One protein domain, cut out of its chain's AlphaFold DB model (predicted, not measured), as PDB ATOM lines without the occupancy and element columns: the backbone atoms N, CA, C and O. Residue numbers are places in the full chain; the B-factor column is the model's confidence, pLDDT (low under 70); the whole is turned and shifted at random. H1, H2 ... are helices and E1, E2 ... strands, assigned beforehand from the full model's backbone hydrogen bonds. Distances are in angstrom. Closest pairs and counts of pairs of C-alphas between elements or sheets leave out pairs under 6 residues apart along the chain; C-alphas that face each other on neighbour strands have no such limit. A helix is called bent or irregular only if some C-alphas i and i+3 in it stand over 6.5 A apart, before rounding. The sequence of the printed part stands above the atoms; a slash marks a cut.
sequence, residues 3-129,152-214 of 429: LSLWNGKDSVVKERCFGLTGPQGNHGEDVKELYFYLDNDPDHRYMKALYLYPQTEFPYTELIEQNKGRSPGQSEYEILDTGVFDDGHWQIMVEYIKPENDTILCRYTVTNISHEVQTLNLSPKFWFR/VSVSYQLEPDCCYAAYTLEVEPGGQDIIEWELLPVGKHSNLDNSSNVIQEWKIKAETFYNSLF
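AT A GLANCE: This is residues 3 to 129 and 152 to 214 of the 429 residues of an uncharacterized protein of Mytilus galloprovincialis (UniProt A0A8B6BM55). A strongly twisted sheet of five strands, E2, E3, E4, E5 and E9, has the long helix H3 crossing one of its faces, while a smaller sheet of E1, E6, E7 and E8 partly covers its other face, as a partial sandwich. The small helices H1 and H2 lie beyond the end of the large sheet where E2 begins and E3 ends. The 190 printed residues hold three named helices and nine named strands, in the order E1 E2 E3 H1 H2 E4 E5 E6 E7 E8 E9 H3; the class is mixed, helices and strands. The large sheet has the order E2 - E3 - E4 - E5 - E9, all antiparallel. The whole is only just compact, close to loose, with a radius of gyration of the C-alphas of 19.0 A and spans of 57 by 46 by 39 A.

HOW THE PARTS SIT: E1, residues 3 to 6, is the antiparallel neighbour of E6, residues 118 to 127; N 4 and O 123 are 2.8 A apart, within hydrogen-bond range. A long link leads to E2, residues 34 to 40, an edge strand of the large sheet. E2 and E3, residues 46 to 54, form a hairpin, with N 36 and O 50 at 2.8 A. H1, residues 60 to 68, and H2, residues 79 to 82, are close but not clearly touching; their closest C-alphas, those of Leu 63 and Ile 79, are 7.0 A apart. Neither helix is on a sheet. E4, residues 88 to 100, is antiparallel to E3, with N 47 and O 96 at 2.8 A. E4 and E5, residues 103 to 114, form a hairpin, with N 97 and O 105 at 2.8 A. The branched sheet has E1 on one side of E6, and E7, residues 162 to 165, and E8, residues 167 to 171, on the other side. E6 is the antiparallel neighbour of both E7 and E8: N 126 and O 163 across E6 and E7 are within hydrogen-bond range at 2.9 A, and N 120 and O 169 across E6 and E8 are within hydrogen-bond range at 2.9 A. E7 runs on into E8 at 34 degrees. E9, residues 176 to 183, is antiparallel to E5, with N 106 and O 181 at 2.8 A. The two sheets form a sandwich, two sheets face to face: the facing parts are 9.7 A centre to centre, with strands at 32 degrees. H3, residues 192 to 213, is on the large sheet at a height of 7.9 A over the sheet; H3 and this sheet are two layers, a helix on one face of a sheet. It runs across the strands, at 89 degrees to E4 on the local plane; the closest C-alphas of H3 and E3 are those of Trp 202 and Tyr 46, 5.8 A apart. Every O i to N i+4 pair is within hydrogen-bond range in H1, 15 of 18 are in H3, and H2 is too short for such a pair.

IN THESE COORDINATES: E1 begins at C-alpha 3, (310.229, 282.794, 170.386). E3 measures 26.5 A from first to last C-alpha, E4 37.9 A, E5 35.3 A, E6 29.3 A and E9 23.4 A. E4 begins at C-alpha 88, (291.529, 291.794, 170.937). H3, 31.7 A long, ends at C-alpha 213, (298.944, 263.328, 149.277); it is irregular, with C-alphas 193 and 196 at 8.0 A.

THE WHOLE: The two C-alphas farthest apart are those of Gly 73 and Gly 187, at 60.4 A. Residues 130 to 151 are not printed, and C-alphas 129 and 152 are 20.6 A apart across this cut. Of the links printed whole, E1 to E2, with 27 residues, is long. The mean pLDDT of the printed part is 90.0; residue 129 and residues 152 to 161 are under 70.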
ATOM      1  N   LEU A   3     310.730 281.430 170.425       90.62
ATOM      2  CA  LEU A   3     310.229 282.794 170.386       90.62
ATOM      3  C   LEU A   3     309.657 283.104 171.761       90.62
ATOM      4  O   LEU A   3     308.795 282.377 172.246       90.62
ATOM      5  N   SER A   4     310.158 284.164 172.376       93.50
ATOM      6  CA  SER A   4     309.633 284.694 173.625       93.50
ATOM      7  C   SER A   4     308.740 285.894 173.342       93.50
ATOM      8  O   SER A   4     309.095 286.728 172.510       93.50
ATOM      9  N   LEU A   5     307.616 286.003 174.043       96.31
ATOM     10  CA  LEU A   5     306.640 287.081 173.875       96.31
ATOM     11  C   LEU A   5     306.290 287.706 175.228       96.31
ATOM     12  O   LEU A   5     306.287 287.024 176.252       96.31
ATOM     13  N   TRP A   6     306.001 289.003 175.246       97.50
ATOM     14  CA  TRP A   6     305.488 289.681 176.432       97.50
ATOM     15  C   TRP A   6     304.640 290.895 176.047       97.50
ATOM     16  O   TRP A   6     305.133 291.870 175.476       97.50
ATOM     17  N   ASN A   7     303.355 290.840 176.390       95.56
ATOM     18  CA  ASN A   7     302.368 291.898 176.140       95.56
ATOM     19  C   ASN A   7     302.482 293.094 177.113       95.56
ATOM     20  O   ASN A   7     301.658 294.001 177.069       95.56
ATOM     21  N   GLY A   8     303.462 293.090 178.027       95.69
ATOM     22  CA  GLY A   8     303.624 294.134 179.046       95.69
ATOM     23  C   GLY A   8     302.712 293.983 180.272       95.69
ATOM     24  O   GLY A   8     302.867 294.736 181.232       95.69
ATOM     25  N   LYS A   9     301.775 293.028 180.248       96.25
ATOM     26  CA  LYS A   9     300.749 292.817 181.281       96.25
ATOM     27  C   LYS A   9     300.925 291.491 182.013       96.25
ATOM     28  O   LYS A   9     300.666 291.426 183.206       96.25
ATOM     29  N   ASP A  10     301.412 290.462 181.326       95.56
ATOM     30  CA  ASP A  10     301.681 289.160 181.928       95.56
ATOM     31  C   ASP A  10     302.767 289.249 183.004       95.56
ATOM     32  O   ASP A  10     303.806 289.891 182.824       95.56
ATOM     33  N   SER A  11     302.578 288.502 184.093       92.62
ATOM     34  CA  SER A  11     303.562 288.379 185.174       92.62
ATOM     35  C   SER A  11     304.838 287.624 184.773       92.62
ATOM     36  O   SER A  11     305.815 287.620 185.522       92.62
ATOM     37  N   VAL A  12     304.829 286.939 183.625       90.31
ATOM     38  CA  VAL A  12     305.946 286.144 183.103       90.31
ATOM     39  C   VAL A  12     306.092 286.333 181.596       90.31
ATOM     40  O   VAL A  12     305.107 286.484 180.878       90.31
ATOM     41  N   VAL A  13     307.327 286.254 181.098       92.25
ATOM     42  CA  VAL A  13     307.590 286.180 179.656       92.25
ATOM     43  C   VAL A  13     307.091 284.833 179.127       92.25
ATOM     44  O   VAL A  13     307.358 283.780 179.710       92.25
ATOM     45  N   LYS A  14     306.367 284.852 178.008       93.06
ATOM     46  CA  LYS A  14     305.879 283.654 177.324       93.06
ATOM     47  C   LYS A  14     306.996 283.015 176.522       93.06
ATOM     48  O   LYS A  14     307.269 283.424 175.403       93.06
ATOM     49  N   GLU A  15     307.658 282.031 177.122       89.19
ATOM     50  CA  GLU A  15     308.704 281.212 176.478       89.19
ATOM     51  C   GLU A  15     308.307 279.740 176.323       89.19
ATOM     52  O   GLU A  15     308.960 278.979 175.611       89.19
ATOM     53  N   ARG A  16     307.261 279.337 177.043       88.38
ATOM     54  CA  ARG A  16     306.652 278.011 177.044       88.38
ATOM     55  C   ARG A  16     305.151 278.198 177.153       88.38
ATOM     56  O   ARG A  16     304.719 279.134 177.834       88.38
ATOM     57  N   CYS A  17     304.405 277.295 176.532       91.81
ATOM     58  CA  CYS A  17     302.965 277.275 176.695       91.81
ATOM     59  C   CYS A  17     302.603 276.979 178.154       91.81
ATOM     60  O   CYS A  17     303.246 276.167 178.826       91.81
ATOM     61  N   PHE A  18     301.592 277.676 178.649       94.44
ATOM     62  CA  PHE A  18     300.978 277.423 179.934       94.44
ATOM     63  C   PHE A  18     300.013 276.239 179.841       94.44
ATOM     64  O   PHE A  18     299.233 276.126 178.897       94.44
ATOM     65  N   GLY A  19     300.039 275.386 180.858       93.06
ATOM     66  CA  GLY A  19     299.144 274.248 180.972       93.06
ATOM     67  C   GLY A  19     298.901 273.854 182.420       93.06
ATOM     68  O   GLY A  19     299.565 274.339 183.343       93.06
ATOM     69  N   LEU A  20     297.923 272.981 182.602       93.25
ATOM     70  CA  LEU A  20     297.538 272.387 183.868       93.25
ATOM     71  C   LEU A  20     298.330 271.097 184.094       93.25
ATOM     72  O   LEU A  20     298.625 270.356 183.165       93.25
ATOM     73  N   THR A  21     298.673 270.815 185.347       89.06
ATOM     74  CA  THR A  21     299.156 269.483 185.759       89.06
ATOM     75  C   THR A  21     297.977 268.535 185.993       89.06
ATOM     76  O   THR A  21     296.899 269.032 186.314       89.06
ATOM     77  N   GLY A  22     298.185 267.213 186.044       85.19
ATOM     78  CA  GLY A  22     297.123 266.237 186.344       85.19
ATOM     79  C   GLY A  22     296.167 266.611 187.495       85.19
ATOM     80  O   GLY A  22     294.960 266.627 187.289       85.19
ATOM     81  N   PRO A  23     296.642 267.012 188.696       86.56
ATOM     82  CA  PRO A  23     295.757 267.437 189.795       86.56
ATOM     83  C   PRO A  23     295.053 268.796 189.613       86.56
ATOM     84  O   PRO A  23     294.300 269.215 190.493       86.56
ATOM     85  N   GLN A  24     295.381 269.547 188.562       92.19
ATOM     86  CA  GLN A  24     294.815 270.866 188.265       92.19
ATOM     87  C   GLN A  24     293.711 270.795 187.203       92.19
ATOM     88  O   GLN A  24     292.790 271.606 187.272       92.19
ATOM     89  N   GLY A  25     293.796 269.861 186.252       90.00
ATOM     90  CA  GLY A  25     292.756 269.616 185.254       90.00
ATOM     91  C   GLY A  25     291.737 268.570 185.711       90.00
ATOM     92  O   GLY A  25     292.045 267.671 186.492       90.00
ATOM     93  N   ASN A  26     290.503 268.668 185.216       89.62
ATOM     94  CA  ASN A  26     289.463 267.666 185.471       89.62
ATOM     95  C   ASN A  26     289.597 266.421 184.576       89.62
ATOM     96  O   ASN A  26     289.031 265.380 184.924       89.62
ATOM     97  N   HIS A  27     290.343 266.506 183.466       87.56
ATOM     98  CA  HIS A  27     290.662 265.378 182.575       87.56
ATOM     99  C   HIS A  27     292.158 265.044 182.473       87.56
ATOM    100  O   HIS A  27     292.491 264.043 181.845       87.56
ATOM    101  N   GLY A  28     293.034 265.766 183.177       86.50
ATOM    102  CA  GLY A  28     294.469 265.477 183.237       86.50
ATOM    103  C   GLY A  28     295.328 266.724 183.067       86.50
ATOM    104  O   GLY A  28     294.893 267.836 183.374       86.50
ATOM    105  N   GLU A  29     296.570 266.512 182.640       89.50
ATOM    106  CA  GLU A  29     297.387 267.552 182.025       89.50
ATOM    107  C   GLU A  29     296.672 268.144 180.808       89.50
ATOM    108  O   GLU A  29     295.945 267.431 180.119       89.50
ATOM    109  N   ASP A  30     296.837 269.451 180.602       88.88
ATOM    110  CA  ASP A  30     296.227 270.126 179.457       88.88
ATOM    111  C   ASP A  30     296.871 271.492 179.176       88.88
ATOM    112  O   ASP A  30     297.052 272.307 180.086       88.88
ATOM    113  N   VAL A  31     297.199 271.778 177.916       93.81
ATOM    114  CA  VAL A  31     297.766 273.064 177.487       93.81
ATOM    115  C   VAL A  31     296.646 274.065 177.212       93.81
ATOM    116  O   VAL A  31     295.868 273.920 176.280       93.81
ATOM    117  N   LYS A  32     296.621 275.173 177.957       95.69
ATOM    118  CA  LYS A  32     295.549 276.182 177.888       95.69
ATOM    119  C   LYS A  32     295.870 277.333 176.938       95.69
ATOM    120  O   LYS A  32     295.576 278.489 177.230       95.69
ATOM    121  N   GLU A  33     296.511 277.036 175.814       95.12
ATOM    122  CA  GLU A  33     296.952 278.034 174.837       95.12
ATOM    123  C   GLU A  33     296.459 277.724 173.420       95.12
ATOM    124  O   GLU A  33     296.220 276.576 173.063       95.12
ATOM    125  N   LEU A  34     296.332 278.761 172.584       96.56
ATOM    126  CA  LEU A  34     295.831 278.629 171.216       96.56
ATOM    127  C   LEU A  34     296.975 278.705 170.208       96.56
ATOM    128  O   LEU A  34     297.431 279.788 169.831       96.56
ATOM    129  N   TYR A  35     297.415 277.542 169.738       95.31
ATOM    130  CA  TYR A  35     298.414 277.410 168.684       95.31
ATOM    131  C   TYR A  35     297.963 276.420 167.613       95.31
ATOM    132  O   TYR A  35     297.282 275.434 167.876       95.31
ATOM    133  N   PHE A  36     298.366 276.686 166.374       96.75
ATOM    134  CA  PHE A  36     297.965 275.915 165.208       96.75
ATOM    135  C   PHE A  36     299.179 275.650 164.330       96.75
ATOM    136  O   PHE A  36     299.824 276.580 163.840       96.75
ATOM    137  N   TYR A  37     299.477 274.378 164.084       97.25
ATOM    138  CA  TYR A  37     300.448 273.992 163.068       97.25
ATOM    139  C   TYR A  37     299.784 274.073 161.698       97.25
ATOM    140  O   TYR A  37     298.780 273.413 161.444       97.25
ATOM    141  N   LEU A  38     300.324 274.919 160.823       97.50
ATOM    142  CA  LEU A  38     299.715 275.222 159.526       97.50
ATOM    143  C   LEU A  38     300.452 274.556 158.369       97.50
ATOM    144  O   LEU A  38     299.837 274.230 157.355       97.50
ATOM    145  N   ASP A  39     301.767 274.394 158.495       97.69
ATOM    146  CA  ASP A  39     302.600 273.801 157.457       97.69
ATOM    147  C   ASP A  39     303.885 273.212 158.039       97.69
ATOM    148  O   ASP A  39     304.435 273.741 159.011       97.69
ATOM    149  N   ASN A  40     304.347 272.122 157.438       97.38
ATOM    150  CA  ASN A  40     305.659 271.520 157.658       97.38
ATOM    151  C   ASN A  40     305.882 270.434 156.601       97.38
ATOM    152  O   ASN A  40     305.018 269.574 156.452       97.38
ATOM    153  N   ASP A  41     306.994 270.429 155.880       93.69
ATOM    154  CA  ASP A  41     307.365 269.300 155.016       93.69
ATOM    155  C   ASP A  41     308.264 268.283 155.759       93.69
ATOM    156  O   ASP A  41     308.865 268.620 156.780       93.69
ATOM    157  N   PRO A  42     308.386 267.026 155.284       94.50
ATOM    158  CA  PRO A  42     309.196 265.996 155.943       94.50
ATOM    159  C   PRO A  42     310.659 266.368 156.202       94.50
ATOM    160  O   PRO A  42     311.226 265.913 157.200       94.50
ATOM    161  N   ASP A  43     311.241 267.215 155.347       92.81
ATOM    162  CA  ASP A  43     312.624 267.684 155.441       92.81
ATOM    163  C   ASP A  43     312.765 268.952 156.303       92.81
ATOM    164  O   ASP A  43     313.881 269.455 156.489       92.81
ATOM    165  N   HIS A  44     311.654 269.468 156.845       94.75
ATOM    166  CA  HIS A  44     311.582 270.694 157.639       94.75
ATOM    167  C   HIS A  44     312.177 271.907 156.910       94.75
ATOM    168  O   HIS A  44     312.887 272.732 157.498       94.75
ATOM    169  N   ARG A  45     311.938 271.994 155.598       95.38
ATOM    170  CA  ARG A  45     312.430 273.082 154.747       95.38
ATOM    171  C   ARG A  45     311.550 274.319 154.803       95.38
ATOM    172  O   ARG A  45     312.067 275.421 154.644       95.38
ATOM    173  N   TYR A  46     310.264 274.143 155.054       97.38
ATOM    174  CA  TYR A  46     309.284 275.179 155.311       97.38
ATOM    175  C   TYR A  46     308.388 274.734 156.455       97.38
ATOM    176  O   TYR A  46     307.744 273.694 156.382       97.38
ATOM    177  N   MET A  47     308.330 275.536 157.509       97.56
ATOM    178  CA  MET A  47     307.482 275.301 158.666       97.56
ATOM    179  C   MET A  47     306.673 276.560 158.935       97.56
ATOM    180  O   MET A  47     307.235 277.654 158.942       97.56
ATOM    181  N   LYS A  48     305.375 276.408 159.194       98.06
ATOM    182  CA  LYS A  48     304.477 277.510 159.533       98.06
ATOM    183  C   LYS A  48     303.577 277.149 160.704       98.06
ATOM    184  O   LYS A  48     302.938 276.095 160.695       98.06
ATOM    185  N   ALA A  49     303.492 278.043 161.678       97.62
ATOM    186  CA  ALA A  49     302.573 277.936 162.802       97.62
ATOM    187  C   ALA A  49     301.951 279.298 163.120       97.62
ATOM    188  O   ALA A  49     302.557 280.338 162.871       97.62
ATOM    189  N   LEU A  50     300.746 279.281 163.679       98.12
ATOM    190  CA  LEU A  50     300.053 280.451 164.202       98.12
ATOM    191  C   LEU A  50     299.907 280.297 165.711       98.12
ATOM    192  O   LEU A  50     299.485 279.246 166.180       98.12
ATOM    193  N   TYR A  51     300.209 281.356 166.448       97.75
ATOM    194  CA  TYR A  51     299.947 281.463 167.873       97.75
ATOM    195  C   TYR A  51     299.057 282.677 168.137       97.75
ATOM    196  O   TYR A  51     299.319 283.760 167.604       97.75
ATOM    197  N   LEU A  52     297.995 282.493 168.923       98.38
ATOM    198  CA  LEU A  52     297.129 283.581 169.366       98.38
ATOM    199  C   LEU A  52     297.504 283.954 170.794       98.38
ATOM    200  O   LEU A  52     297.385 283.136 171.704       98.38
ATOM    201  N   TYR A  53     297.940 285.197 170.984       98.00
ATOM    202  CA  TYR A  53     298.402 285.681 172.280       98.00
ATOM    203  C   TYR A  53     297.525 286.835 172.776       98.00
ATOM    204  O   TYR A  53     297.360 287.817 172.045       98.00
ATOM    205  N   PRO A  54     296.958 286.759 173.991       97.25
ATOM    206  CA  PRO A  54     296.130 287.832 174.517       97.25
ATOM    207  C   PRO A  54     296.856 289.173 174.644       97.25
ATOM    208  O   PRO A  54     298.041 289.256 174.981       97.25
ATOM    209  N   GLN A  55     296.109 290.248 174.403       97.31
ATOM    210  CA  GLN A  55     296.580 291.614 174.634       97.31
ATOM    211  C   GLN A  55     296.370 292.075 176.074       97.31
ATOM    212  O   GLN A  55     296.967 293.070 176.478       97.31
ATOM    213  N   THR A  56     295.523 291.395 176.843       96.44
ATOM    214  CA  THR A  56     295.336 291.561 178.291       96.44
ATOM    215  C   THR A  56     296.179 290.538 179.062       96.44
ATOM    216  O   THR A  56     296.820 289.681 178.456       96.44
ATOM    217  N   GLU A  57     296.235 290.658 180.392       96.88
ATOM    218  CA  GLU A  57     296.921 289.663 181.224       96.88
ATOM    219  C   GLU A  57     296.297 288.278 181.012       96.88
ATOM    220  O   GLU A  57     295.079 288.108 181.088       96.88
ATOM    221  N   PHE A  58     297.143 287.290 180.743       97.38
ATOM    222  CA  PHE A  58     296.710 285.916 180.555       97.38
ATOM    223  C   PHE A  58     296.080 285.349 181.852       97.38
ATOM    224  O   PHE A  58     296.656 285.495 182.935       97.38
ATOM    225  N   PRO A  59     294.930 284.651 181.783       97.00
ATOM    226  CA  PRO A  59     294.114 284.292 182.950       97.00
ATOM    227  C   PRO A  59     294.618 283.037 183.698       97.00
ATOM    228  O   PRO A  59     293.886 282.067 183.888       97.00
ATOM    229  N   TYR A  60     295.878 283.028 184.151       95.94
ATOM    230  CA  TYR A  60     296.515 281.842 184.758       95.94
ATOM    231  C   TYR A  60     295.757 281.288 185.971       95.94
ATOM    232  O   TYR A  60     295.486 280.089 186.055       95.94
ATOM    233  N   THR A  61     295.451 282.159 186.936       95.88
ATOM    234  CA  THR A  61     294.826 281.763 188.206       95.88
ATOM    235  C   THR A  61     293.409 281.256 187.977       95.88
ATOM    236  O   THR A  61     293.037 280.218 188.518       95.88
ATOM    237  N   GLU A  62     292.650 281.947 187.128       96.81
ATOM    238  CA  GLU A  62     291.283 281.571 186.785       96.81
ATOM    239  C   GLU A  62     291.231 280.191 186.123       96.81
ATOM    240  O   GLU A  62     290.474 279.331 186.573       96.81
ATOM    241  N   LEU A  63     292.099 279.929 185.137       97.25
ATOM    242  CA  LEU A  63     292.196 278.622 184.480       97.25
ATOM    243  C   LEU A  63     292.481 277.493 185.478       97.25
ATOM    244  O   LEU A  63     291.864 276.431 185.399       97.25
ATOM    245  N   ILE A  64     293.376 277.716 186.444       96.12
ATOM    246  CA  ILE A  64     293.688 276.722 187.480       96.12
ATOM    247  C   ILE A  64     292.490 276.504 188.412       96.12
ATOM    248  O   ILE A  64     292.144 275.363 188.718       96.12
ATOM    249  N   GLU A  65     291.886 277.575 188.926       96.31
ATOM    250  CA  GLU A  65     290.827 277.492 189.938       96.31
ATOM    251  C   GLU A  65     289.533 276.899 189.374       96.31
ATOM    252  O   GLU A  65     288.928 276.031 190.011       96.31
ATOM    253  N   GLN A  66     289.141 277.304 188.164       96.38
ATOM    254  CA  GLN A  66     287.932 276.810 187.507       96.38
ATOM    255  C   GLN A  66     288.038 275.327 187.147       96.38
ATOM    256  O   GLN A  66     287.062 274.598 187.317       96.38
ATOM    257  N   ASN A  67     289.205 274.858 186.692       96.00
ATOM    258  CA  ASN A  67     289.390 273.446 186.350       96.00
ATOM    259  C   ASN A  67     289.531 272.554 187.593       96.00
ATOM    260  O   ASN A  67     288.893 271.505 187.657       96.00
ATOM    261  N   LYS A  68     290.235 273.001 188.646       92.38
ATOM    262  CA  LYS A  68     290.318 272.259 189.922       92.38
ATOM    263  C   LYS A  68     288.960 271.991 190.567       92.38
ATOM    264  O   LYS A  68     288.796 270.996 191.268       92.38
ATOM    265  N   GLY A  69     288.009 272.910 190.396       90.00
ATOM    266  CA  GLY A  69     286.660 272.791 190.950       90.00
ATOM    267  C   GLY A  69     285.731 271.861 190.163       90.00
ATOM    268  O   GLY A  69     284.618 271.597 190.625       90.00
ATOM    269  N   ARG A  70     286.146 271.380 188.984       93.62
ATOM    270  CA  ARG A  70     285.307 270.582 188.082       93.62
ATOM    271  C   ARG A  70     285.445 269.087 188.333       93.62
ATOM    272  O   ARG A  70     286.491 268.569 188.704       93.62
ATOM    273  N   SER A  71     284.345 268.382 188.107       90.88
ATOM    274  CA  SER A  71     284.294 266.922 188.127       90.88
ATOM    275  C   SER A  71     284.644 266.330 186.753       90.88
ATOM    276  O   SER A  71     284.437 266.996 185.737       90.88
ATOM    277  N   PRO A  72     285.056 265.049 186.678       86.31
ATOM    278  CA  PRO A  72     285.343 264.386 185.400       86.31
ATOM    279  C   PRO A  72     284.159 264.332 184.418       86.31
ATOM    280  O   PRO A  72     284.357 264.121 183.227       86.31
ATOM    281  N   GLY A  73     282.917 264.497 184.893       90.31
ATOM    282  CA  GLY A  73     281.722 264.511 184.040       90.31
ATOM    283  C   GLY A  73     281.416 265.865 183.396       90.31
ATOM    284  O   GLY A  73     280.470 265.961 182.617       90.31
ATOM    285  N   GLN A  74     282.161 266.915 183.742       93.38
ATOM    286  CA  GLN A  74     282.008 268.250 183.168       93.38
ATOM    287  C   GLN A  74     283.022 268.459 182.044       93.38
ATOM    288  O   GLN A  74     284.102 267.874 182.060       93.38
ATOM    289  N   SER A  75     282.669 269.314 181.083       94.44
ATOM    290  CA  SER A  75     283.633 269.840 180.118       94.44
ATOM    291  C   SER A  75     284.731 270.616 180.838       94.44
ATOM    292  O   SER A  75     284.486 271.208 181.895       94.44
ATOM    293  N   GLU A  76     285.916 270.632 180.248       94.25
ATOM    294  CA  GLU A  76     287.029 271.474 180.681       94.25
ATOM    295  C   GLU A  76     286.649 272.959 180.584       94.25
ATOM    296  O   GLU A  76     285.695 273.331 179.894       94.25
ATOM    297  N   TYR A  77     287.323 273.794 181.373       96.94
ATOM    298  CA  TYR A  77     287.239 275.248 181.247       96.94
ATOM    299  C   TYR A  77     288.424 275.736 180.423       96.94
ATOM    300  O   TYR A  77     289.574 275.622 180.867       96.94
ATOM    301  N   GLU A  78     288.137 276.254 179.234       96.69
ATOM    302  CA  GLU A  78     289.138 276.647 178.252       96.69
ATOM    303  C   GLU A  78     289.482 278.127 178.320       96.69
ATOM    304  O   GLU A  78     288.713 278.954 178.803       96.69
ATOM    305  N   ILE A  79     290.633 278.492 177.755       97.50
ATOM    306  CA  ILE A  79     291.033 279.900 177.652       97.50
ATOM    307  C   ILE A  79     290.000 280.748 176.898       97.50
ATOM    308  O   ILE A  79     289.813 281.918 177.220       97.50
ATOM    309  N   LEU A  80     289.273 280.162 175.946       97.25
ATOM    310  CA  LEU A  80     288.191 280.847 175.238       97.25
ATOM    311  C   LEU A  80     286.998 281.187 176.148       97.25
ATOM    312  O   LEU A  80     286.307 282.163 175.880       97.25
ATOM    313  N   ASP A  81     286.787 280.451 177.241       97.56
ATOM    314  CA  ASP A  81     285.690 280.705 178.182       97.56
ATOM    315  C   ASP A  81     285.961 281.897 179.121       97.56
ATOM    316  O   ASP A  81     285.072 282.321 179.864       97.56
ATOM    317  N   THR A  82     287.187 282.428 179.118       97.69
ATOM    318  CA  THR A  82     287.612 283.557 179.969       97.69
ATOM    319  C   THR A  82     287.267 284.922 179.368       97.69
ATOM    320  O   THR A  82     287.331 285.937 180.056       97.69
ATOM    321  N   GLY A  83     286.949 284.968 178.069       97.44
ATOM    322  CA  GLY A  83     286.758 286.217 177.324       97.44
ATOM    323  C   GLY A  83     288.051 287.002 177.058       97.44
ATOM    324  O   GLY A  83     288.002 288.104 176.521       97.44
ATOM    325  N   VAL A  84     289.235 286.453 177.372       97.31
ATOM    326  CA  VAL A  84     290.527 287.154 177.207       97.31
ATOM    327  C   VAL A  84     290.842 287.540 175.745       97.31
ATOM    328  O   VAL A  84     291.703 288.379 175.490       97.31
ATOM    329  N   PHE A  85     290.140 286.944 174.777       97.38
ATOM    330  CA  PHE A  85     290.281 287.220 173.345       97.38
ATOM    331  C   PHE A  85     289.194 288.153 172.774       97.38
ATOM    332  O   PHE A  85     289.272 288.477 171.587       97.38
ATOM    333  N   ASP A  86     288.207 288.580 173.575       96.25
ATOM    334  CA  ASP A  86     286.999 289.274 173.095       96.25
ATOM    335  C   ASP A  86     287.283 290.694 172.581       96.25
ATOM    336  O   ASP A  86     286.778 291.088 171.529       96.25
ATOM    337  N   ASP A  87     288.124 291.449 173.294       93.31
ATOM    338  CA  ASP A  87     288.460 292.844 172.959       93.31
ATOM    339  C   ASP A  87     289.693 292.971 172.049       93.31
ATOM    340  O   ASP A  87     289.978 294.040 171.498       93.31
ATOM    341  N   GLY A  88     290.428 291.874 171.878       96.31
ATOM    342  CA  GLY A  88     291.529 291.794 170.937       96.31
ATOM    343  C   GLY A  88     292.657 290.857 171.338       96.31
ATOM    344  O   GLY A  88     292.778 290.403 172.476       96.31
ATOM    345  N   HIS A  89     293.498 290.535 170.361       98.31
ATOM    346  CA  HIS A  89     294.632 289.638 170.532       98.31
ATOM    347  C   HIS A  89     295.702 289.855 169.468       98.31
ATOM    348  O   HIS A  89     295.488 290.454 168.415       98.31
ATOM    349  N   TRP A  90     296.878 289.311 169.733       98.50
ATOM    350  CA  TRP A  90     297.943 289.190 168.756       98.50
ATOM    351  C   TRP A  90     297.782 287.901 167.958       98.50
ATOM    352  O   TRP A  90     297.670 286.821 168.535       98.50
ATOM    353  N   GLN A  91     297.843 288.003 166.632       98.56
ATOM    354  CA  GLN A  91     298.130 286.859 165.770       98.56
ATOM    355  C   GLN A  91     299.621 286.856 165.454       98.56
ATOM    356  O   GLN A  91     300.103 287.739 164.745       98.56
ATOM    357  N   ILE A  92     300.348 285.867 165.971       98.38
ATOM    358  CA  ILE A  92     301.771 285.679 165.694       98.38
ATOM    359  C   ILE A  92     301.932 284.512 164.729       98.38
ATOM    360  O   ILE A  92     301.817 283.344 165.105       98.38
ATOM    361  N   MET A  93     302.212 284.829 163.469       98.31
ATOM    362  CA  MET A  93     302.600 283.839 162.474       98.31
ATOM    363  C   MET A  93     304.107 283.611 162.551       98.31
ATOM    364  O   MET A  93     304.888 284.553 162.419       98.31
ATOM    365  N   VAL A  94     304.510 282.359 162.734       96.94
ATOM    366  CA  VAL A  94     305.906 281.927 162.765       96.94
ATOM    367  C   VAL A  94     306.195 281.114 161.517       96.94
ATOM    368  O   VAL A  94     305.558 280.087 161.290       96.94
ATOM    369  N   GLU A  95     307.177 281.550 160.736       97.06
ATOM    370  CA  GLU A  95     307.671 280.830 159.568       97.06
ATOM    371  C   GLU A  95     309.168 280.548 159.713       97.06
ATOM    372  O   GLU A  95     309.962 281.464 159.927       97.06
ATOM    373  N   TYR A  96     309.554 279.279 159.574       95.62
ATOM    374  CA  TYR A  96     310.948 278.843 159.507       95.62
ATOM    375  C   TYR A  96     311.220 278.219 158.150       95.62
ATOM    376  O   TYR A  96     310.468 277.364 157.685       95.62
ATOM    377  N   ILE A  97     312.299 278.654 157.512       95.88
ATOM    378  CA  ILE A  97     312.648 278.275 156.154       95.88
ATOM    379  C   ILE A  97     314.110 277.869 156.141       95.88
ATOM    380  O   ILE A  97     314.984 278.630 156.545       95.88
ATOM    381  N   LYS A  98     314.388 276.665 155.657       93.94
ATOM    382  CA  LYS A  98     315.735 276.110 155.572       93.94
ATOM    383  C   LYS A  98     316.140 275.985 154.100       93.94
ATOM    384  O   LYS A  98     316.086 274.884 153.542       93.94
ATOM    385  N   PRO A  99     316.544 277.091 153.444       91.00
ATOM    386  CA  PRO A  99     316.867 277.069 152.019       91.00
ATOM    387  C   PRO A  99     318.051 276.155 151.698       91.00
ATOM    388  O   PRO A  99     318.098 275.539 150.637       91.00
ATOM    389  N   GLU A 100     318.973 276.009 152.645       87.44
ATOM    390  CA  GLU A 100     320.177 275.193 152.539       87.44
ATOM    391  C   GLU A 100     320.444 274.479 153.871       87.44
ATOM    392  O   GLU A 100     319.772 274.723 154.867       87.44
ATOM    393  N   ASN A 101     321.388 273.540 153.911       83.50
ATOM    394  CA  ASN A 101     321.570 272.680 155.089       83.50
ATOM    395  C   ASN A 101     322.006 273.423 156.359       83.50
ATOM    396  O   ASN A 101     321.699 272.955 157.456       83.50
ATOM    397  N   ASP A 102     322.689 274.552 156.204       83.06
ATOM    398  CA  ASP A 102     323.352 275.316 157.260       83.06
ATOM    399  C   ASP A 102     322.781 276.732 157.433       83.06
ATOM    400  O   ASP A 102     323.367 277.554 158.133       83.06
ATOM    401  N   THR A 103     321.653 277.022 156.780       86.56
ATOM    402  CA  THR A 103     321.022 278.344 156.776       86.56
ATOM    403  C   THR A 103     319.557 278.223 157.157       86.56
ATOM    404  O   THR A 103     318.851 277.368 156.619       86.56
ATOM    405  N   ILE A 104     319.097 279.079 158.067       89.56
ATOM    406  CA  ILE A 104     317.697 279.143 158.485       89.56
ATOM    407  C   ILE A 104     317.235 280.595 158.419       89.56
ATOM    408  O   ILE A 104     317.702 281.433 159.181       89.56
ATOM    409  N   LEU A 105     316.295 280.877 157.529       91.12
ATOM    410  CA  LEU A 105     315.540 282.119 157.496       91.12
ATOM    411  C   LEU A 105     314.318 281.968 158.395       91.12
ATOM    412  O   LEU A 105     313.622 280.955 158.346       91.12
ATOM    413  N   CYS A 106     314.034 282.987 159.189       91.38
ATOM    414  CA  CYS A 106     312.863 283.021 160.041       91.38
ATOM    415  C   CYS A 106     312.121 284.332 159.847       91.38
ATOM    416  O   CYS A 106     312.730 285.400 159.788       91.38
ATOM    417  N   ARG A 107     310.797 284.234 159.781       93.50
ATOM    418  CA  ARG A 107     309.889 285.370 159.685       93.50
ATOM    419  C   ARG A 107     308.852 285.255 160.793       93.50
ATOM    420  O   ARG A 107     308.211 284.217 160.951       93.50
ATOM    421  N   TYR A 108     308.686 286.338 161.537       95.06
ATOM    422  CA  TYR A 108     307.577 286.528 162.454       95.06
ATOM    423  C   TYR A 108     306.702 287.638 161.919       95.06
ATOM    424  O   TYR A 108     307.178 288.745 161.677       95.06
ATOM    425  N   THR A 109     305.428 287.341 161.741       97.25
ATOM    426  CA  THR A 109     304.437 288.327 161.336       97.25
ATOM    427  C   THR A 109     303.463 288.507 162.486       97.25
ATOM    428  O   THR A 109     302.770 287.562 162.861       97.25
ATOM    429  N   VAL A 110     303.456 289.705 163.062       98.06
ATOM    430  CA  VAL A 110     302.658 290.072 164.232       98.06
ATOM    431  C   VAL A 110     301.528 290.973 163.764       98.06
ATOM    432  O   VAL A 110     301.778 292.081 163.299       98.06
ATOM    433  N   THR A 111     300.291 290.504 163.890       98.69
ATOM    434  CA  THR A 111     299.097 291.282 163.536       98.69
ATOM    435  C   THR A 111     298.334 291.658 164.802       98.69
ATOM    436  O   THR A 111     298.046 290.790 165.632       98.69
ATOM    437  N   ASN A 112     297.989 292.939 164.941       98.50
ATOM    438  CA  ASN A 112     297.148 293.444 166.026       98.50
ATOM    439  C   ASN A 112     295.667 293.271 165.661       98.50
ATOM    440  O   ASN A 112     295.127 294.032 164.858       98.50
ATOM    441  N   ILE A 113     294.993 292.290 166.261       98.25
ATOM    442  CA  ILE A 113     293.550 292.094 166.107       98.25
ATOM    443  C   ILE A 113     292.845 292.818 167.249       98.25
ATOM    444  O   ILE A 113     292.425 292.188 168.208       98.25
ATOM    445  N   SER A 114     292.757 294.143 167.174       96.88
ATOM    446  CA  SER A 114     292.002 294.964 168.126       96.88
ATOM    447  C   SER A 114     291.595 296.299 167.503       96.88
ATOM    448  O   SER A 114     291.830 296.546 166.316       96.88
ATOM    449  N   HIS A 115     290.982 297.162 168.312       96.94
ATOM    450  CA  HIS A 115     290.589 298.517 167.928       96.94
ATOM    451  C   HIS A 115     291.552 299.609 168.423       96.94
ATOM    452  O   HIS A 115     291.317 300.783 168.143       96.94
ATOM    453  N   GLU A 116     292.634 299.246 169.117       96.88
ATOM    454  CA  GLU A 116     293.586 300.189 169.715       96.88
ATOM    455  C   GLU A 116     295.028 299.876 169.303       96.88
ATOM    456  O   GLU A 116     295.353 298.747 168.934       96.88
ATOM    457  N   VAL A 117     295.902 300.884 169.354       97.69
ATOM    458  CA  VAL A 117     297.350 300.660 169.242       97.69
ATOM    459  C   VAL A 117     297.783 299.787 170.413       97.69
ATOM    460  O   VAL A 117     297.416 300.051 171.558       97.69
ATOM    461  N   GLN A 118     298.561 298.747 170.133       97.88
ATOM    462  CA  GLN A 118     299.060 297.835 171.158       97.88
ATOM    463  C   GLN A 118     300.571 297.670 171.033       97.88
ATOM    464  O   GLN A 118     301.141 297.742 169.942       97.88
ATOM    465  N   THR A 119     301.217 297.416 172.169       97.00
ATOM    466  CA  THR A 119     302.659 297.175 172.240       97.00
ATOM    467  C   THR A 119     302.931 295.704 172.524       97.00
ATOM    468  O   THR A 119     302.372 295.136 173.462       97.00
ATOM    469  N   LEU A 120     303.818 295.085 171.746       97.25
ATOM    470  CA  LEU A 120     304.290 293.722 171.984       97.25
ATOM    471  C   LEU A 120     305.809 293.704 172.072       97.25
ATOM    472  O   LEU A 120     306.502 294.168 171.170       97.25
ATOM    473  N   ASN A 121     306.331 293.098 173.132       94.94
ATOM    474  CA  ASN A 121     307.744 292.767 173.207       94.94
ATOM    475  C   ASN A 121     307.936 291.340 172.707       94.94
ATOM    476  O   ASN A 121     307.223 290.428 173.134       94.94
ATOM    477  N   LEU A 122     308.913 291.130 171.831       92.19
ATOM    478  CA  LEU A 122     309.277 289.797 171.369       92.19
ATOM    479  C   LEU A 122     310.783 289.589 171.355       92.19
ATOM    480  O   LEU A 122     311.566 290.515 171.150       92.19
ATOM    481  N   SER A 123     311.190 288.341 171.555       88.62
ATOM    482  CA  SER A 123     312.592 287.959 171.569       88.62
ATOM    483  C   SER A 123     312.798 286.601 170.899       88.62
ATOM    484  O   SER A 123     312.429 285.570 171.465       88.62
ATOM    485  N   PRO A 124     313.370 286.567 169.685       86.44
ATOM    486  CA  PRO A 124     313.825 285.333 169.056       86.44
ATOM    487  C   PRO A 124     315.030 284.777 169.819       86.44
ATOM    488  O   PRO A 124     315.927 285.538 170.186       86.44
ATOM    489  N   LYS A 125     315.062 283.458 170.044       82.12
ATOM    490  CA  LYS A 125     316.097 282.781 170.840       82.12
ATOM    491  C   LYS A 125     316.628 281.521 170.180       82.12
ATOM    492  O   LYS A 125     315.903 280.745 169.550       82.12
ATOM    493  N   PHE A 126     317.905 281.261 170.414       79.19
ATOM    494  CA  PHE A 126     318.582 280.052 169.979       79.19
ATOM    495  C   PHE A 126     319.405 279.500 171.103       79.19
ATOM    496  O   PHE A 126     320.197 280.223 171.695       79.19
ATOM    497  N   TRP A 127     319.271 278.200 171.299       77.50
ATOM    498  CA  TRP A 127     320.126 277.447 172.188       77.50
ATOM    499  C   TRP A 127     321.091 276.629 171.352       77.50
ATOM    500  O   TRP A 127     320.698 275.985 170.374       77.50
ATOM    501  N   PHE A 128     322.345 276.667 171.759       71.50
ATOM    502  CA  PHE A 128     323.414 275.851 171.238       71.50
ATOM    503  C   PHE A 128     323.697 274.773 172.255       71.50
ATOM    504  O   PHE A 128     323.623 274.969 173.463       71.50
ATOM    505  N   ARG A 129     324.007 273.591 171.753       66.38
ATOM    506  CA  ARG A 129     324.493 272.546 172.624       66.38
ATOM    507  C   ARG A 129     325.972 272.804 172.874       66.38
ATOM    508  O   ARG A 129     326.749 272.827 171.923       66.38
ATOM    509  N   VAL A 152     319.994 293.880 169.740       49.62
ATOM    510  CA  VAL A 152     320.648 292.573 169.902       49.62
ATOM    511  C   VAL A 152     321.552 292.584 171.128       49.62
ATOM    512  O   VAL A 152     322.580 293.257 171.155       49.62
ATOM    513  N   SER A 153     321.204 291.791 172.142       47.44
ATOM    514  CA  SER A 153     322.103 291.509 173.260       47.44
ATOM    515  C   SER A 153     322.651 290.094 173.121       47.44
ATOM    516  O   SER A 153     321.952 289.110 173.347       47.44
ATOM    517  N   VAL A 154     323.932 289.981 172.769       47.91
ATOM    518  CA  VAL A 154     324.655 288.709 172.853       47.91
ATOM    519  C   VAL A 154     325.252 288.610 174.253       47.91
ATOM    520  O   VAL A 154     326.317 289.158 174.535       47.91
ATOM    521  N   SER A 155     324.547 287.940 175.165       39.69
ATOM    522  CA  SER A 155     325.081 287.671 176.501       39.69
ATOM    523  C   SER A 155     325.848 286.356 176.510       39.69
ATOM    524  O   SER A 155     325.259 285.284 176.575       39.69
ATOM    525  N   TYR A 156     327.177 286.442 176.541       43.88
ATOM    526  CA  TYR A 156     328.045 285.313 176.908       43.88
ATOM    527  C   TYR A 156     328.111 285.097 178.432       43.88
ATOM    528  O   TYR A 156     328.801 284.195 178.900       43.88
ATOM    529  N   GLN A 157     327.452 285.964 179.213       37.25
ATOM    530  CA  GLN A 157     327.565 286.008 180.672       37.25
ATOM    531  C   GLN A 157     326.417 285.312 181.407       37.25
ATOM    532  O   GLN A 157     326.609 284.967 182.570       37.25
ATOM    533  N   LEU A 158     325.246 285.120 180.779       37.62
ATOM    534  CA  LEU A 158     324.075 284.590 181.491       37.62
ATOM    535  C   LEU A 158     323.894 283.079 181.374       37.62
ATOM    536  O   LEU A 158     323.618 282.487 182.401       37.62
ATOM    537  N   GLU A 159     324.167 282.457 180.228       47.94
ATOM    538  CA  GLU A 159     324.508 281.032 180.080       47.94
ATOM    539  C   GLU A 159     325.262 280.917 178.738       47.94
ATOM    540  O   GLU A 159     324.791 281.500 177.761       47.94
ATOM    541  N   PRO A 160     326.428 280.248 178.642       52.22
ATOM    542  CA  PRO A 160     327.334 280.312 177.476       52.22
ATOM    543  C   PRO A 160     326.784 279.735 176.150       52.22
ATOM    544  O   PRO A 160     327.517 279.640 175.168       52.22
ATOM    545  N   ASP A 161     325.492 279.415 176.099       66.81
ATOM    546  CA  ASP A 161     324.861 278.535 175.122       66.81
ATOM    547  C   ASP A 161     323.629 279.169 174.444       66.81
ATOM    548  O   ASP A 161     322.859 278.463 173.796       66.81
ATOM    549  N   CYS A 162     323.396 280.483 174.575       70.75
ATOM    550  CA  CYS A 162     322.208 281.137 174.011       70.75
ATOM    551  C   CYS A 162     322.515 282.431 173.238       70.75
ATOM    552  O   CYS A 162     323.301 283.266 173.673       70.75
ATOM    553  N   CYS A 163     321.823 282.632 172.114       73.25
ATOM    554  CA  CYS A 163     321.768 283.889 171.359       73.25
ATOM    555  C   CYS A 163     320.323 284.397 171.341       73.25
ATOM    556  O   CYS A 163     319.402 283.597 171.157       73.25
ATOM    557  N   TYR A 164     320.120 285.703 171.531       78.06
ATOM    558  CA  TYR A 164     318.802 286.317 171.438       78.06
ATOM    559  C   TYR A 164     318.856 287.758 170.918       78.06
ATOM    560  O   TYR A 164     319.872 288.445 171.017       78.06
ATOM    561  N   ALA A 165     317.728 288.216 170.386       79.44
ATOM    562  CA  ALA A 165     317.453 289.622 170.094       79.44
ATOM    563  C   ALA A 165     316.170 290.036 170.821       79.44
ATOM    564  O   ALA A 165     315.398 289.165 171.216       79.44
ATOM    565  N   ALA A 166     315.945 291.327 171.033       82.94
ATOM    566  CA  ALA A 166     314.752 291.853 171.684       82.94
ATOM    567  C   ALA A 166     314.193 293.027 170.878       82.94
ATOM    568  O   ALA A 166     314.915 293.964 170.547       82.94
ATOM    569  N   TYR A 167     312.899 292.970 170.593       86.50
ATOM    570  CA  TYR A 167     312.171 293.980 169.839       86.50
ATOM    571  C   TYR A 167     310.956 294.430 170.644       86.50
ATOM    572  O   TYR A 167     310.299 293.609 171.287       86.50
ATOM    573  N   THR A 168     310.640 295.717 170.559       92.12
ATOM    574  CA  THR A 168     309.379 296.290 171.034       92.12
ATOM    575  C   THR A 168     308.650 296.829 169.816       92.12
ATOM    576  O   THR A 168     309.152 297.726 169.144       92.12
ATOM    577  N   LEU A 169     307.501 296.239 169.515       92.25
ATOM    578  CA  LEU A 169     306.644 296.620 168.401       92.25
ATOM    579  C   LEU A 169     305.486 297.457 168.926       92.25
ATOM    580  O   LEU A 169     304.863 297.072 169.913       92.25
ATOM    581  N   GLU A 170     305.182 298.558 168.251       96.12
ATOM    582  CA  GLU A 170     303.969 299.346 168.455       96.12
ATOM    583  C   GLU A 170     303.137 299.226 167.178       96.12
ATOM    584  O   GLU A 170     303.502 299.775 166.141       96.12
ATOM    585  N   VAL A 171     302.062 298.437 167.235       95.88
ATOM    586  CA  VAL A 171     301.306 298.027 166.045       95.88
ATOM    587  C   VAL A 171     299.921 298.660 166.076       95.88
ATOM    588  O   VAL A 171     299.153 298.463 167.023       95.88
ATOM    589  N   GLU A 172     299.587 299.393 165.016       98.12
ATOM    590  CA  GLU A 172     298.278 300.027 164.815       98.12
ATOM    591  C   GLU A 172     297.119 299.005 164.798       98.12
ATOM    592  O   GLU A 172     297.341 297.835 164.476       98.12
ATOM    593  N   PRO A 173     295.869 299.413 165.099       98.06
ATOM    594  CA  PRO A 173     294.694 298.542 165.012       98.06
ATOM    595  C   PRO A 173     294.551 297.891 163.629       98.06
ATOM    596  O   PRO A 173     294.510 298.582 162.609       98.06
ATOM    597  N   GLY A 174     294.477 296.557 163.567       96.88
ATOM    598  CA  GLY A 174     294.450 295.802 162.305       96.88
ATOM    599  C   GLY A 174     295.765 295.846 161.512       96.88
ATOM    600  O   GLY A 174     295.846 295.270 160.425       96.88
ATOM    601  N   GLY A 175     296.778 296.536 162.038       97.50
ATOM    602  CA  GLY A 175     298.110 296.654 161.474       97.50
ATOM    603  C   GLY A 175     298.933 295.386 161.659       97.50
ATOM    604  O   GLY A 175     298.582 294.471 162.414       97.50
ATOM    605  N   GLN A 176     300.049 295.345 160.941       97.00
ATOM    606  CA  GLN A 176     300.951 294.211 160.917       97.00
ATOM    607  C   GLN A 176     302.398 294.682 160.863       97.00
ATOM    608  O   GLN A 176     302.753 295.456 159.975       97.00
ATOM    609  N   ASP A 177     303.216 294.113 161.740       94.00
ATOM    610  CA  ASP A 177     304.666 294.256 161.726       94.00
ATOM    611  C   ASP A 177     305.331 292.917 161.404       94.00
ATOM    612  O   ASP A 177     304.832 291.835 161.736       94.00
ATOM    613  N   ILE A 178     306.474 292.988 160.724       92.06
ATOM    614  CA  ILE A 178     307.230 291.818 160.282       92.06
ATOM    615  C   ILE A 178     308.661 291.928 160.788       92.06
ATOM    616  O   ILE A 178     309.343 292.921 160.543       92.06
ATOM    617  N   ILE A 179     309.128 290.867 161.439       89.38
ATOM    618  CA  ILE A 179     310.526 290.702 161.825       89.38
ATOM    619  C   ILE A 179     311.096 289.516 161.072       89.38
ATOM    620  O   ILE A 179     310.573 288.403 161.145       89.38
ATOM    621  N   GLU A 180     312.200 289.757 160.375       88.00
ATOM    622  CA  GLU A 180     312.946 288.730 159.664       88.00
ATOM    623  C   GLU A 180     314.367 288.647 160.186       88.00
ATOM    624  O   GLU A 180     315.010 289.659 160.467       88.00
ATOM    625  N   TRP A 181     314.872 287.427 160.287       82.56
ATOM    626  CA  TRP A 181     316.259 287.177 160.629       82.56
ATOM    627  C   TRP A 181     316.746 285.904 159.957       82.56
ATOM    628  O   TRP A 181     315.971 285.020 159.594       82.56
ATOM    629  N   GLU A 182     318.057 285.809 159.798       83.25
ATOM    630  CA  GLU A 182     318.704 284.689 159.136       83.25
ATOM    631  C   GLU A 182     319.834 284.166 160.021       83.25
ATOM    632  O   GLU A 182     320.681 284.921 160.495       83.25
ATOM    633  N   LEU A 183     319.832 282.858 160.254       80.50
ATOM    634  CA  LEU A 183     320.948 282.126 160.827       80.50
ATOM    635  C   LEU A 183     321.784 281.565 159.680       80.50
ATOM    636  O   LEU A 183     321.262 280.805 158.868       80.50
ATOM    637  N   LEU A 184     323.068 281.910 159.634       81.00
ATOM    638  CA  LEU A 184     323.990 281.518 158.568       81.00
ATOM    639  C   LEU A 184     325.405 281.239 159.107       81.00
ATOM    640  O   LEU A 184     325.768 281.759 160.166       81.00
ATOM    641  N   PRO A 185     326.225 280.437 158.402       78.19
ATOM    642  CA  PRO A 185     327.613 280.199 158.779       78.19
ATOM    643  C   PRO A 185     328.468 281.462 158.669       78.19
ATOM    644  O   PRO A 185     328.236 282.332 157.828       78.19
ATOM    645  N   VAL A 186     329.538 281.509 159.461       73.81
ATOM    646  CA  VAL A 186     330.504 282.615 159.450       73.81
ATOM    647  C   VAL A 186     331.080 282.823 158.051       73.81
ATOM    648  O   VAL A 186     331.601 281.891 157.444       73.81
ATOM    649  N   GLY A 187     331.018 284.058 157.554       76.25
ATOM    650  CA  GLY A 187     331.557 284.432 156.244       76.25
ATOM    651  C   GLY A 187     330.604 284.208 155.066       76.25
ATOM    652  O   GLY A 187     330.947 284.593 153.950       76.25
ATOM    653  N   LYS A 188     329.410 283.639 155.287       80.12
ATOM    654  CA  LYS A 188     328.344 283.629 154.278       80.12
ATOM    655  C   LYS A 188     327.669 285.002 154.233       80.12
ATOM    656  O   LYS A 188     327.539 285.671 155.255       80.12
ATOM    657  N   HIS A 189     327.252 285.439 153.048       81.44
ATOM    658  CA  HIS A 189     326.477 286.669 152.907       81.44
ATOM    659  C   HIS A 189     324.996 286.389 153.143       81.44
ATOM    660  O   HIS A 189     324.466 285.406 152.627       81.44
ATOM    661  N   SER A 190     324.345 287.269 153.902       79.69
ATOM    662  CA  SER A 190     322.907 287.183 154.142       79.69
ATOM    663  C   SER A 190     322.105 287.404 152.856       79.69
ATOM    664  O   SER A 190     322.449 288.272 152.050       79.69
ATOM    665  N   ASN A 191     321.015 286.652 152.698       79.25
ATOM    666  CA  ASN A 191     320.078 286.756 151.577       79.25
ATOM    667  C   ASN A 191     318.715 287.343 151.995       79.25
ATOM    668  O   ASN A 191     317.712 287.147 151.307       79.25
ATOM    669  N   LEU A 192     318.665 288.069 153.119       81.94
ATOM    670  CA  LEU A 192     317.432 288.676 153.641       81.94
ATOM    671  C   LEU A 192     316.746 289.619 152.642       81.94
ATOM    672  O   LEU A 192     315.523 289.666 152.604       81.94
ATOM    673  N   ASP A 193     317.494 290.296 151.766       83.50
ATOM    674  CA  ASP A 193     316.905 291.183 150.743       83.50
ATOM    675  C   ASP A 193     316.021 290.421 149.734       83.50
ATOM    676  O   ASP A 193     315.180 291.012 149.061       83.50
ATOM    677  N   ASN A 194     316.192 289.099 149.641       87.19
ATOM    678  CA  ASN A 194     315.411 288.201 148.796       87.19
ATOM    679  C   ASN A 194     314.499 287.263 149.615       87.19
ATOM    680  O   ASN A 194     313.976 286.286 149.068       87.19
ATOM    681  N   SER A 195     314.299 287.534 150.913       90.06
ATOM    682  CA  SER A 195     313.548 286.682 151.850       90.06
ATOM    683  C   SER A 195     312.175 286.288 151.309       90.06
ATOM    684  O   SER A 195     311.809 285.116 151.318       90.06
ATOM    685  N   SER A 196     311.440 287.245 150.742       92.44
ATOM    686  CA  SER A 196     310.086 287.026 150.226       92.44
ATOM    687  C   SER A 196     310.036 286.012 149.079       92.44
ATOM    688  O   SER A 196     309.132 285.178 149.044       92.44
ATOM    689  N   ASN A 197     311.019 286.029 148.173       94.75
ATOM    690  CA  ASN A 197     311.094 285.053 147.083       94.75
ATOM    691  C   ASN A 197     311.462 283.663 147.612       94.75
ATOM    692  O   ASN A 197     310.853 282.679 147.201       94.75
ATOM    693  N   VAL A 198     312.408 283.589 148.557       93.62
ATOM    694  CA  VAL A 198     312.809 282.328 149.205       93.62
ATOM    695  C   VAL A 198     311.619 281.700 149.934       93.62
ATOM    696  O   VAL A 198     311.330 280.520 149.746       93.62
ATOM    697  N   ILE A 199     310.884 282.487 150.721       94.75
ATOM    698  CA  ILE A 199     309.695 282.024 151.446       94.75
ATOM    699  C   ILE A 199     308.642 281.503 150.469       94.75
ATOM    700  O   ILE A 199     308.124 280.403 150.660       94.75
ATOM    701  N   GLN A 200     308.349 282.253 149.403       96.25
ATOM    702  CA  GLN A 200     307.339 281.848 148.430       96.25
ATOM    703  C   GLN A 200     307.738 280.577 147.668       96.25
ATOM    704  O   GLN A 200     306.891 279.714 147.443       96.25
ATOM    705  N   GLU A 201     309.014 280.426 147.305       96.12
ATOM    706  CA  GLU A 201     309.527 279.212 146.667       96.12
ATOM    707  C   GLU A 201     309.300 277.977 147.551       96.12
ATOM    708  O   GLU A 201     308.756 276.968 147.095       96.12
ATOM    709  N   TRP A 202     309.692 278.054 148.823       96.12
ATOM    710  CA  TRP A 202     309.579 276.929 149.749       96.12
ATOM    711  C   TRP A 202     308.140 276.632 150.155       96.12
ATOM    712  O   TRP A 202     307.770 275.463 150.264       96.12
ATOM    713  N   LYS A 203     307.299 277.662 150.255       96.31
ATOM    714  CA  LYS A 203     305.856 277.501 150.428       96.31
ATOM    715  C   LYS A 203     305.227 276.727 149.264       96.31
ATOM    716  O   LYS A 203     304.493 275.775 149.503       96.31
ATOM    717  N   ILE A 204     305.559 277.065 148.012       97.00
ATOM    718  CA  ILE A 204     305.065 276.338 146.826       97.00
ATOM    719  C   ILE A 204     305.519 274.871 146.851       97.00
ATOM    720  O   ILE A 204     304.748 273.976 146.497       97.00
ATOM    721  N   LYS A 205     306.759 274.595 147.279       96.62
ATOM    722  CA  LYS A 205     307.262 273.218 147.418       96.62
ATOM    723  C   LYS A 205     306.489 272.431 148.478       96.62
ATOM    724  O   LYS A 205     306.076 271.309 148.196       96.62
ATOM    725  N   ALA A 206     306.239 273.022 149.648       96.56
ATOM    726  CA  ALA A 206     305.429 272.401 150.693       96.56
ATOM    727  C   ALA A 206     303.984 272.157 150.221       96.56
ATOM    728  O   ALA A 206     303.458 271.055 150.362       96.56
ATOM    729  N   GLU A 207     303.358 273.139 149.565       95.12
ATOM    730  CA  GLU A 207     302.031 272.983 148.958       95.12
ATOM    731  C   GLU A 207     302.007 271.859 147.916       95.12
ATOM    732  O   GLU A 207     301.079 271.053 147.903       95.12
ATOM    733  N   THR A 208     303.040 271.757 147.078       96.75
ATOM    734  CA  THR A 208     303.174 270.677 146.089       96.75
ATOM    735  C   THR A 208     303.264 269.310 146.767       96.75
ATOM    736  O   THR A 208     302.586 268.377 146.336       96.75
ATOM    737  N   PHE A 209     304.044 269.194 147.847       96.44
ATOM    738  CA  PHE A 209     304.122 267.976 148.653       96.44
ATOM    739  C   PHE A 209     302.746 267.589 149.208       96.44
ATOM    740  O   PHE A 209     302.272 266.492 148.924       96.44
ATOM    741  N   TYR A 210     302.059 268.488 149.915       95.69
ATOM    742  CA  TYR A 210     300.741 268.189 150.484       95.69
ATOM    743  C   TYR A 210     299.698 267.857 149.415       95.69
ATOM    744  O   TYR A 210     298.953 266.892 149.566       95.69
ATOM    745  N   ASN A 211     299.678 268.593 148.303       94.81
ATOM    746  CA  ASN A 211     298.769 268.321 147.190       94.81
ATOM    747  C   ASN A 211     299.001 266.941 146.564       94.81
ATOM    748  O   ASN A 211     298.054 266.355 146.051       94.81
ATOM    749  N   SER A 212     300.220 266.397 146.639       95.56
ATOM    750  CA  SER A 212     300.504 265.033 146.175       95.56
ATOM    751  C   SER A 212     299.906 263.936 147.068       95.56
ATOM    752  O   SER A 212     299.766 262.801 146.618       95.56
ATOM    753  N   LEU A 213     299.534 264.264 148.313       94.62
ATOM    754  CA  LEU A 213     298.944 263.328 149.277       94.62
ATOM    755  C   LEU A 213     297.418 263.229 149.173       94.62
ATOM    756  O   LEU A 213     296.828 262.285 149.703       94.62
ATOM    757  N   PHE A 214     296.777 264.209 148.537       94.69
ATOM    758  CA  PHE A 214     295.326 264.284 148.408       94.69
ATOM    759  C   PHE A 214     294.862 263.749 147.050       94.69
ATOM    760  O   PHE A 214     295.502 263.967 146.024       94.69
TER     761      PHE A 214